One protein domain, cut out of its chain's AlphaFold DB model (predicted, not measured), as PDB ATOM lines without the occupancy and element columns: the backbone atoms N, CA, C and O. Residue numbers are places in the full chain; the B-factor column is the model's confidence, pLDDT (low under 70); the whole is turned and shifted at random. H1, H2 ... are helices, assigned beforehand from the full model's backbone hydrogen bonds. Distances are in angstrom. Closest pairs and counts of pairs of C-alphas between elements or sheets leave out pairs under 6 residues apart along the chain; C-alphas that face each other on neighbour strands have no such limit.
ATOM      1  N   THR A  15     141.645  99.825 148.465       66.12
ATOM      2  CA  THR A  15     141.141  99.643 147.100       66.12
ATOM      3  C   THR A  15     140.543 100.969 146.608       66.12
ATOM      4  O   THR A  15     139.971 101.698 147.424       66.12
ATOM      5  N   PRO A  16     140.613 101.294 145.304       72.00
ATOM      6  CA  PRO A  16     140.110 102.568 144.772       72.00
ATOM      7  C   PRO A  16     138.666 102.891 145.191       72.00
ATOM      8  O   PRO A  16     138.347 104.035 145.502       72.00
ATOM      9  N   ALA A  17     137.812 101.867 145.296       71.62
ATOM     10  CA  ALA A  17     136.437 102.004 145.775       71.62
ATOM     11  C   ALA A  17     136.340 102.447 147.249       71.62
ATOM     12  O   ALA A  17     135.490 103.266 147.583       71.62
ATOM     13  N   LYS A  18     137.215 101.947 148.134       73.50
ATOM     14  CA  LYS A  18     137.251 102.377 149.543       73.50
ATOM     15  C   LYS A  18     137.736 103.819 149.673       73.50
ATOM     16  O   LYS A  18     137.150 104.578 150.430       73.50
ATOM     17  N   ILE A  19     138.742 104.205 148.883       79.88
ATOM     18  CA  ILE A  19     139.246 105.587 148.840       79.88
ATOM     19  C   ILE A  19     138.138 106.548 148.391       79.88
ATOM     20  O   ILE A  19     137.929 107.579 149.020       79.88
ATOM     21  N   PHE A  20     137.394 106.194 147.340       83.19
ATOM     22  CA  PHE A  20     136.272 107.000 146.860       83.19
ATOM     23  C   PHE A  20     135.190 107.193 147.930       83.19
ATOM     24  O   PHE A  20     134.733 108.315 148.136       83.19
ATOM     25  N   LEU A  21     134.797 106.121 148.623       86.06
ATOM     26  CA  LEU A  21     133.775 106.200 149.667       86.06
ATOM     27  C   LEU A  21     134.230 107.046 150.860       86.06
ATOM     28  O   LEU A  21     133.439 107.836 151.364       86.06
ATOM     29  N   ASP A  22     135.495 106.931 151.272       85.31
ATOM     30  CA  ASP A  22     136.053 107.756 152.347       85.31
ATOM     31  C   ASP A  22     136.062 109.247 151.964       85.31
ATOM     32  O   ASP A  22     135.678 110.094 152.769       85.31
ATOM     33  N   ILE A  23     136.436 109.568 150.719       85.19
ATOM     34  CA  ILE A  23     136.393 110.940 150.192       85.19
ATOM     35  C   ILE A  23     134.951 111.451 150.146       85.19
ATOM     36  O   ILE A  23     134.677 112.561 150.592       85.19
ATOM     37  N   ALA A  24     134.014 110.647 149.639       84.88
ATOM     38  CA  ALA A  24     132.609 111.028 149.569       84.88
ATOM     39  C   ALA A  24     132.026 111.293 150.966       84.88
ATOM     40  O   ALA A  24     131.344 112.298 151.165       84.88
ATOM     41  N   ALA A  25     132.336 110.434 151.940       83.62
ATOM     42  CA  ALA A  25     131.919 110.609 153.326       83.62
ATOM     43  C   ALA A  25     132.497 111.898 153.932       83.62
ATOM     44  O   ALA A  25     131.760 112.676 154.534       83.62
ATOM     45  N   GLU A  26     133.786 112.169 153.721       88.44
ATOM     46  CA  GLU A  26     134.427 113.397 154.196       88.44
ATOM     47  C   GLU A  26     133.827 114.650 153.547       88.44
ATOM     48  O   GLU A  26     133.538 115.621 154.245       88.44
ATOM     49  N   CYS A  27     133.559 114.626 152.240       84.38
ATOM     50  CA  CYS A  27     132.876 115.719 151.555       84.38
ATOM     51  C   CYS A  27     131.483 115.977 152.143       84.38
ATOM     52  O   CYS A  27     131.139 117.131 152.392       84.38
ATOM     53  N   ILE A  28     130.701 114.928 152.416       80.62
ATOM     54  CA  ILE A  28     129.379 115.058 153.050       80.62
ATOM     55  C   ILE A  28     129.510 115.660 154.455       80.62
ATOM     56  O   ILE A  28     128.747 116.560 154.805       80.62
ATOM     57  N   CYS A  29     130.485 115.217 155.254       84.81
ATOM     58  CA  CYS A  29     130.746 115.792 156.573       84.81
ATOM     59  C   CYS A  29     131.096 117.283 156.496       84.81
ATOM     60  O   CYS A  29     130.576 118.064 157.289       84.81
ATOM     61  N   LEU A  30     131.936 117.684 155.538       84.88
ATOM     62  CA  LEU A  30     132.322 119.082 155.343       84.88
ATOM     63  C   LEU A  30     131.129 119.949 154.925       84.88
ATOM     64  O   LEU A  30     130.924 121.008 155.510       84.88
ATOM     65  N   VAL A  31     130.312 119.478 153.981       80.88
ATOM     66  CA  VAL A  31     129.099 120.190 153.540       80.88
ATOM     67  C   VAL A  31     128.086 120.320 154.681       80.88
ATOM     68  O   VAL A  31     127.471 121.367 154.845       80.88
ATOM     69  N   ASN A  32     127.932 119.286 155.512       80.38
ATOM     70  CA  ASN A  32     127.032 119.332 156.668       80.38
ATOM     71  C   ASN A  32     127.555 120.206 157.820       80.38
ATOM     72  O   ASN A  32     126.761 120.659 158.647       80.38
ATOM     73  N   ALA A  33     128.870 120.417 157.904       83.38
ATOM     74  CA  ALA A  33     129.491 121.317 158.872       83.38
ATOM     75  C   ALA A  33     129.445 122.786 158.424       83.38
ATOM     76  O   ALA A  33     129.601 123.683 159.253       83.38
ATOM     77  N   GLU A  34     129.237 123.038 157.132       86.38
ATOM     78  CA  GLU A  34     129.083 124.384 156.599       86.38
ATOM     79  C   GLU A  34     127.751 124.981 157.057       86.38
ATOM     80  O   GLU A  34     126.680 124.387 156.904       86.38
ATOM     81  N   VAL A  35     127.838 126.164 157.659       86.62
ATOM     82  CA  VAL A  35     126.704 126.915 158.191       86.62
ATOM     83  C   VAL A  35     126.661 128.290 157.542       86.62
ATOM     84  O   VAL A  35     127.706 128.878 157.264       86.62
ATOM     85  N   ASP A  36     125.457 128.799 157.306       83.62
ATOM     86  CA  ASP A  36     125.260 130.176 156.857       83.62
ATOM     87  C   ASP A  36     125.436 131.191 158.006       83.62
ATOM     88  O   ASP A  36     125.696 130.827 159.157       83.62
ATOM     89  N   ASP A  37     125.278 132.483 157.704       84.75
ATOM     90  CA  ASP A  37     125.395 133.577 158.684       84.75
ATOM     91  C   ASP A  37     124.423 133.427 159.871       84.75
ATOM     92  O   ASP A  37     124.687 133.911 160.974       84.75
ATOM     93  N   ASN A  38     123.322 132.694 159.673       79.94
ATOM     94  CA  ASN A  38     122.331 132.386 160.701       79.94
ATOM     95  C   ASN A  38     122.654 131.094 161.468       79.94
ATOM     96  O   ASN A  38     121.820 130.607 162.233       79.94
ATOM     97  N   LYS A  39     123.858 130.539 161.284       81.81
ATOM     98  CA  LYS A  39     124.324 129.268 161.854       81.81
ATOM     99  C   LYS A  39     123.476 128.060 161.432       81.81
ATOM    100  O   LYS A  39     123.462 127.051 162.141       81.81
ATOM    101  N   MET A  40     122.782 128.131 160.293       83.88
ATOM    102  CA  MET A  40     122.016 127.007 159.755       83.88
ATOM    103  C   MET A  40     122.867 126.212 158.772       83.88
ATOM    104  O   MET A  40     123.352 126.751 157.778       83.88
ATOM    105  N   ASN A  41     123.019 124.913 159.029       88.19
ATOM    106  CA  ASN A  41     123.605 124.005 158.050       88.19
ATOM    107  C   ASN A  41     122.559 123.516 157.042       88.19
ATOM    108  O   ASN A  41     121.347 123.653 157.237       88.19
ATOM    109  N   TRP A  42     123.041 122.906 155.961       83.88
ATOM    110  CA  TRP A  42     122.195 122.380 154.890       83.88
ATOM    111  C   TRP A  42     121.132 121.396 155.371       83.88
ATOM    112  O   TRP A  42     119.986 121.467 154.922       83.88
ATOM    113  N   ALA A  43     121.490 120.503 156.295       85.06
ATOM    114  CA  ALA A  43     120.559 119.533 156.854       85.06
ATOM    115  C   ALA A  43     119.399 120.243 157.566       85.06
ATOM    116  O   ALA A  43     118.239 120.014 157.232       85.06
ATOM    117  N   LYS A  44     119.706 121.177 158.469       84.25
ATOM    118  CA  LYS A  44     118.703 121.921 159.233       84.25
ATOM    119  C   LYS A  44     117.835 122.805 158.343       84.25
ATOM    120  O   LYS A  44     116.616 122.808 158.472       84.25
ATOM    121  N   LYS A  45     118.442 123.478 157.362       85.81
ATOM    122  CA  LYS A  45     117.711 124.249 156.349       85.81
ATOM    123  C   LYS A  45     116.734 123.373 155.560       85.81
ATOM    124  O   LYS A  45     115.604 123.781 155.319       85.81
ATOM    125  N   SER A  46     117.150 122.161 155.196       86.00
ATOM    126  CA  SER A  46     116.298 121.204 154.485       86.00
ATOM    127  C   SER A  46     115.157 120.688 155.362       86.00
ATOM    128  O   SER A  46     114.040 120.551 154.875       86.00
ATOM    129  N   MET A  47     115.403 120.448 156.654       87.62
ATOM    130  CA  MET A  47     114.351 120.049 157.593       87.62
ATOM    131  C   MET A  47     113.261 121.120 157.699       87.62
ATOM    132  O   MET A  47     112.088 120.782 157.582       87.62
ATOM    133  N   VAL A  48     113.634 122.399 157.811       85.94
ATOM    134  CA  VAL A  48     112.673 123.518 157.805       85.94
ATOM    135  C   VAL A  48     111.895 123.574 156.487       85.94
ATOM    136  O   VAL A  48     110.669 123.599 156.501       85.94
ATOM    137  N   LEU A  49     112.577 123.498 155.338       85.88
ATOM    138  CA  LEU A  49     111.930 123.516 154.014       85.88
ATOM    139  C   LEU A  49     110.935 122.363 153.800       85.88
ATOM    140  O   LEU A  49     110.024 122.492 152.979       85.88
ATOM    141  N   CYS A  50     111.123 121.247 154.508       88.31
ATOM    142  CA  CYS A  50     110.265 120.065 154.474       88.31
ATOM    143  C   CYS A  50     109.218 120.027 155.604       88.31
ATOM    144  O   CYS A  50     108.497 119.039 155.709       88.31
ATOM    145  N   GLY A  51     109.142 121.056 156.455       83.88
ATOM    146  CA  GLY A  51     108.216 121.098 157.594       83.88
ATOM    147  C   GLY A  51     108.553 120.114 158.722       83.88
ATOM    148  O   GLY A  51     107.671 119.723 159.477       83.88
ATOM    149  N   LEU A  52     109.815 119.685 158.821       86.06
ATOM    150  CA  LEU A  52     110.306 118.719 159.813       86.06
ATOM    151  C   LEU A  52     111.013 119.372 161.012       86.06
ATOM    152  O   LEU A  52     111.319 118.677 161.978       86.06
ATOM    153  N   ASP A  53     111.320 120.669 160.946       83.44
ATOM    154  CA  ASP A  53     111.938 121.434 162.039       83.44
ATOM    155  C   ASP A  53     111.446 122.887 162.023       83.44
ATOM    156  O   ASP A  53     110.933 123.374 161.013       83.44
ATOM    157  N   VAL A  54     111.631 123.581 163.144       81.88
ATOM    158  CA  VAL A  54     111.352 125.011 163.287       81.88
ATOM    159  C   VAL A  54     112.562 125.848 162.872       81.88
ATOM    160  O   VAL A  54     113.722 125.454 163.022       81.88
ATOM    161  N   SER A  55     112.293 127.039 162.343       77.12
ATOM    162  CA  SER A  55     113.343 127.981 161.959       77.12
ATOM    163  C   SER A  55     114.080 128.560 163.176       77.12
ATOM    164  O   SER A  55     113.698 128.362 164.330       77.12
ATOM    165  N   SER A  56     115.161 129.303 162.934       74.81
ATOM    166  CA  SER A  56     116.016 129.894 163.977       74.81
ATOM    167  C   SER A  56     115.284 130.885 164.885       74.81
ATOM    168  O   SER A  56     115.741 131.144 165.996       74.81
ATOM    169  N   ASN A  57     114.146 131.420 164.440       77.62
ATOM    170  CA  ASN A  57     113.268 132.282 165.230       77.62
ATOM    171  C   ASN A  57     112.322 131.504 166.169       77.62
ATOM    172  O   ASN A  57     111.532 132.131 166.866       77.62
ATOM    173  N   GLY A  58     112.389 130.167 166.185       77.56
ATOM    174  CA  GLY A  58     111.558 129.303 167.025       77.56
ATOM    175  C   GLY A  58     110.113 129.149 166.547       77.56
ATOM    176  O   GLY A  58     109.357 128.402 167.161       77.56
ATOM    177  N   ASN A  59     109.740 129.807 165.447       76.44
ATOM    178  CA  ASN A  59     108.395 129.752 164.895       76.44
ATOM    179  C   ASN A  59     108.402 128.956 163.591       76.44
ATOM    180  O   ASN A  59     109.294 129.117 162.755       76.44
ATOM    181  N   SER A  60     107.376 128.127 163.414       75.44
ATOM    182  CA  SER A  60     107.081 127.495 162.131       75.44
ATOM    183  C   SER A  60     106.187 128.435 161.327       75.44
ATOM    184  O   SER A  60     105.161 128.881 161.843       75.44
ATOM    185  N   SER A  61     106.580 128.779 160.100       83.44
ATOM    186  CA  SER A  61     105.739 129.572 159.200       83.44
ATOM    187  C   SER A  61     105.691 128.957 157.808       83.44
ATOM    188  O   SER A  61     106.659 128.354 157.339       83.44
ATOM    189  N   GLU A  62     104.551 129.094 157.135       86.94
ATOM    190  CA  GLU A  62     104.341 128.497 155.814       86.94
ATOM    191  C   GLU A  62     105.315 129.060 154.771       86.94
ATOM    192  O   GLU A  62     105.766 128.329 153.889       86.94
ATOM    193  N   GLU A  63     105.726 130.329 154.903       87.19
ATOM    194  CA  GLU A  63     106.664 130.966 153.970       87.19
ATOM    195  C   GLU A  63     108.064 130.337 154.004       87.19
ATOM    196  O   GLU A  63     108.844 130.511 153.066       87.19
ATOM    197  N   GLN A  64     108.392 129.607 155.073       87.00
ATOM    198  CA  GLN A  64     109.666 128.906 155.225       87.00
ATOM    199  C   GLN A  64     109.675 127.546 154.523       87.00
ATOM    200  O   GLN A  64     110.748 126.983 154.307       87.00
ATOM    201  N   LEU A  65     108.505 127.014 154.163       89.62
ATOM    202  CA  LEU A  65     108.396 125.739 153.468       89.62
ATOM    203  C   LEU A  65     108.827 125.875 152.009       89.62
ATOM    204  O   LEU A  65     108.816 126.953 151.415       89.62
ATOM    205  N   SER A  66     109.185 124.758 151.388       89.38
ATOM    206  CA  SER A  66     109.405 124.730 149.944       89.38
ATOM    207  C   SER A  66     108.116 125.063 149.175       89.38
ATOM    208  O   SER A  66     107.018 124.706 149.601       89.38
ATOM    209  N   LYS A  67     108.241 125.700 147.999       93.19
ATOM    210  CA  LYS A  67     107.089 126.054 147.144       93.19
ATOM    211  C   LYS A  67     106.104 124.898 146.910       93.19
ATOM    212  O   LYS A  67     104.912 125.131 147.049       93.19
ATOM    213  N   PRO A  68     106.546 123.655 146.627       92.69
ATOM    214  CA  PRO A  68     105.611 122.547 146.448       92.69
ATOM    215  C   PRO A  68     104.749 122.264 147.684       92.69
ATOM    216  O   PRO A  68     103.577 121.932 147.541       92.69
ATOM    217  N   LEU A  69     105.307 122.398 148.891       90.19
ATOM    218  CA  LEU A  69     104.540 122.229 150.126       90.19
ATOM    219  C   LEU A  69     103.578 123.394 150.351       90.19
ATOM    220  O   LEU A  69     102.433 123.154 150.722       90.19
ATOM    221  N   GLN A  70     104.003 124.627 150.059       93.19
ATOM    222  CA  GLN A  70     103.113 125.793 150.081       93.19
ATOM    223  C   GLN A  70     101.922 125.597 149.126       93.19
ATOM    224  O   GLN A  70     100.777 125.810 149.516       93.19
ATOM    225  N   ASP A  71     102.171 125.100 147.911       94.12
ATOM    226  CA  ASP A  71     101.125 124.820 146.921       94.12
ATOM    227  C   ASP A  71     100.150 123.728 147.400       94.12
ATOM    228  O   ASP A  71      98.945 123.819 147.155       94.12
ATOM    229  N   ILE A  72     100.648 122.683 148.075       92.75
ATOM    230  CA  ILE A  72      99.804 121.629 148.662       92.75
ATOM    231  C   ILE A  72      98.921 122.209 149.769       92.75
ATOM    232  O   ILE A  72      97.713 121.981 149.750       92.75
ATOM    233  N   ILE A  73      99.499 122.993 150.685       91.06
ATOM    234  CA  ILE A  73      98.750 123.660 151.758       91.06
ATOM    235  C   ILE A  73      97.668 124.563 151.166       91.06
ATOM    236  O   ILE A  73      96.523 124.515 151.601       91.06
ATOM    237  N   GLN A  74      97.992 125.339 150.130       93.00
ATOM    238  CA  GLN A  74      97.024 126.224 149.485       93.00
ATOM    239  C   GLN A  74      95.860 125.453 148.843       93.00
ATOM    240  O   GLN A  74      94.718 125.903 148.908       93.00
ATOM    241  N   ARG A  75      96.124 124.288 148.236       95.06
ATOM    242  CA  ARG A  75      95.078 123.429 147.652       95.06
ATOM    243  C   ARG A  75      94.183 122.780 148.705       95.06
ATOM    244  O   ARG A  75      93.013 122.547 148.425       95.06
ATOM    245  N   HIS A  76      94.729 122.502 149.884       92.62
ATOM    246  CA  HIS A  76      94.059 121.808 150.984       92.62
ATOM    247  C   HIS A  76      93.871 122.719 152.207       92.62
ATOM    248  O   HIS A  76      93.983 122.272 153.347       92.62
ATOM    249  N   ARG A  77      93.600 124.014 151.983       91.69
ATOM    250  CA  ARG A  77      93.635 125.037 153.040       91.69
ATOM    251  C   ARG A  77      92.693 124.737 154.205       91.69
ATOM    252  O   ARG A  77      93.109 124.820 155.354       91.69
ATOM    253  N   GLU A  78      91.454 124.361 153.903       90.12
ATOM    254  CA  GLU A  78      90.433 124.076 154.919       90.12
ATOM    255  C   GLU A  78      90.825 122.881 155.806       90.12
ATOM    256  O   GLU A  78      90.687 122.927 157.026       90.12
ATOM    257  N   GLU A  79      91.363 121.817 155.201       90.44
ATOM    258  CA  GLU A  79      91.838 120.622 155.913       90.44
ATOM    259  C   GLU A  79      93.067 120.939 156.771       90.44
ATOM    260  O   GLU A  79      93.185 120.460 157.900       90.44
ATOM    261  N   PHE A  80      93.963 121.775 156.242       86.69
ATOM    262  CA  PHE A  80      95.162 122.222 156.935       86.69
ATOM    263  C   PHE A  80      94.832 123.059 158.178       86.69
ATOM    264  O   PHE A  80      95.345 122.771 159.258       86.69
ATOM    265  N   GLU A  81      93.948 124.054 158.058       87.62
ATOM    266  CA  GLU A  81      93.528 124.898 159.185       87.62
ATOM    267  C   GLU A  81      92.814 124.086 160.264       87.62
ATOM    268  O   GLU A  81      93.148 124.198 161.443       87.62
ATOM    269  N   LYS A  82      91.910 123.187 159.862       88.62
ATOM    270  CA  LYS A  82      91.221 122.293 160.794       88.62
ATOM    271  C   LYS A  82      92.202 121.407 161.571       88.62
ATOM    272  O   LYS A  82      92.108 121.312 162.793       88.62
ATOM    273  N   GLY A  83      93.161 120.789 160.881       83.00
ATOM    274  CA  GLY A  83      94.193 119.973 161.527       83.00
ATOM    275  C   GLY A  83      95.083 120.783 162.476       83.00
ATOM    276  O   GLY A  83      95.494 120.277 163.521       83.00
ATOM    277  N   TYR A  84      95.349 122.053 162.152       77.25
ATOM    278  CA  TYR A  84      96.118 122.954 163.008       77.25
ATOM    279  C   TYR A  84      95.367 123.314 164.299       77.25
ATOM    280  O   TYR A  84      95.953 123.272 165.383       77.25
ATOM    281  N   GLU A  85      94.069 123.612 164.211       79.31
ATOM    282  CA  GLU A  85      93.229 123.884 165.384       79.31
ATOM    283  C   GLU A  85      93.126 122.663 166.310       79.31
ATOM    284  O   GLU A  85      93.292 122.788 167.525       79.31
ATOM    285  N   GLU A  86      92.932 121.468 165.746       81.44
ATOM    286  CA  GLU A  86      92.865 120.208 166.500       81.44
ATOM    287  C   GLU A  86      94.194 119.881 167.210       81.44
ATOM    288  O   GLU A  86      94.206 119.474 168.380       81.44
ATOM    289  N   ALA A  87      95.327 120.104 166.538       75.06
ATOM    290  CA  ALA A  87      96.655 119.921 167.118       75.06
ATOM    291  C   ALA A  87      96.948 120.947 168.226       75.06
ATOM    292  O   ALA A  87      97.452 120.580 169.290       75.06
ATOM    293  N   SER A  88      96.589 122.219 168.014       70.81
ATOM    294  CA  SER A  88      96.758 123.278 169.014       70.81
ATOM    295  C   SER A  88      95.889 123.047 170.252       70.81
ATOM    296  O   SER A  88      96.341 123.311 171.364       70.81
ATOM    297  N   ALA A  89      94.665 122.542 170.083       73.88
ATOM    298  CA  ALA A  89      93.789 122.190 171.198       73.88
ATOM    299  C   ALA A  89      94.344 121.006 172.010       73.88
ATOM    300  O   ALA A  89      94.251 120.992 173.235       73.88
ATOM    301  N   SER A  90      94.975 120.039 171.336       72.38
ATOM    302  CA  SER A  90      95.573 118.858 171.973       72.38
ATOM    303  C   SER A  90      96.869 119.170 172.736       72.38
ATOM    304  O   SER A  90      97.192 118.479 173.696       72.38
ATOM    305  N   ALA A  91      97.610 120.207 172.334       61.34
ATOM    306  CA  ALA A  91      98.869 120.612 172.966       61.34
ATOM    307  C   ALA A  91      98.697 121.451 174.252       61.34
ATOM    308  O   ALA A  91      99.684 121.740 174.926       61.34
ATOM    309  N   GLN A  92      97.468 121.869 174.581       56.56
ATOM    310  CA  GLN A  92      97.143 122.677 175.769       56.56
ATOM    311  C   GLN A  92      96.637 121.848 176.968       56.56
ATOM    312  O   GLN A  92      96.237 122.434 177.976       56.56
TER     313      GLN A  92
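Overview. This is residues 15 to 92 of the 93 residues of an uncharacterized protein of Phytophthora megakarya (UniProt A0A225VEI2). Four helices are strung one after another along a drawn-out chain with no common core: the long H1 sticks out at one end with residues 16 to 30, the short H2 and a long loop, residues 50 to 66, come next, and H3 and H4 make an L-shaped corner at the other end. The free end of that L, residues 82 to 92, also sticks out. The printed part has 78 residues with four named helices, H1 to H4, and no named strand; its class is all helix. It is extended, with a radius of gyration of the C-alphas of 18.1 A and spans of 56 by 25 by 23 A.

Along the chain. H1, residues 16 to 33, begins with C-alpha 16 at (140.110, 102.568, 144.772) and is 25.8 A long. H2 holds residues 42 to 49, with C-alpha 42 at (122.195, 122.380, 154.890). H3 holds residues 67 to 75. H4, residues 77 to 90, is 20.0 A long and ends with C-alpha 90 at (95.573, 118.858, 171.973).

Arrangement. H1 only just touches H2, with 3 pairs of C-alphas within 8 A and with its residues 31 to 32 alone; the closest C-alphas, of Asn 32 and Trp 42, are 6.0 A apart. Their lines stand at a steep tilt of 58 degrees, the same way. H2 and H3 are only just apart, at 8.4 A. H3 and H4 are close but not clearly touching, about perpendicular at 88 degrees; their closest C-alphas, of Ile 73 and Phe 80, are 6.5 A apart. In H1, H2, H3 and H4 every O i to N i+4 pair is within hydrogen-bond range.

Size, cuts and confidence. The C-alphas farthest apart, of Thr 15 and Ala 89, are 57.7 A apart. The printed part has no cut; the link from H2 to H3 is long, 17 residues. Mean pLDDT of the printed part is 83.3, and residues 15, 91 and 92 are under 70.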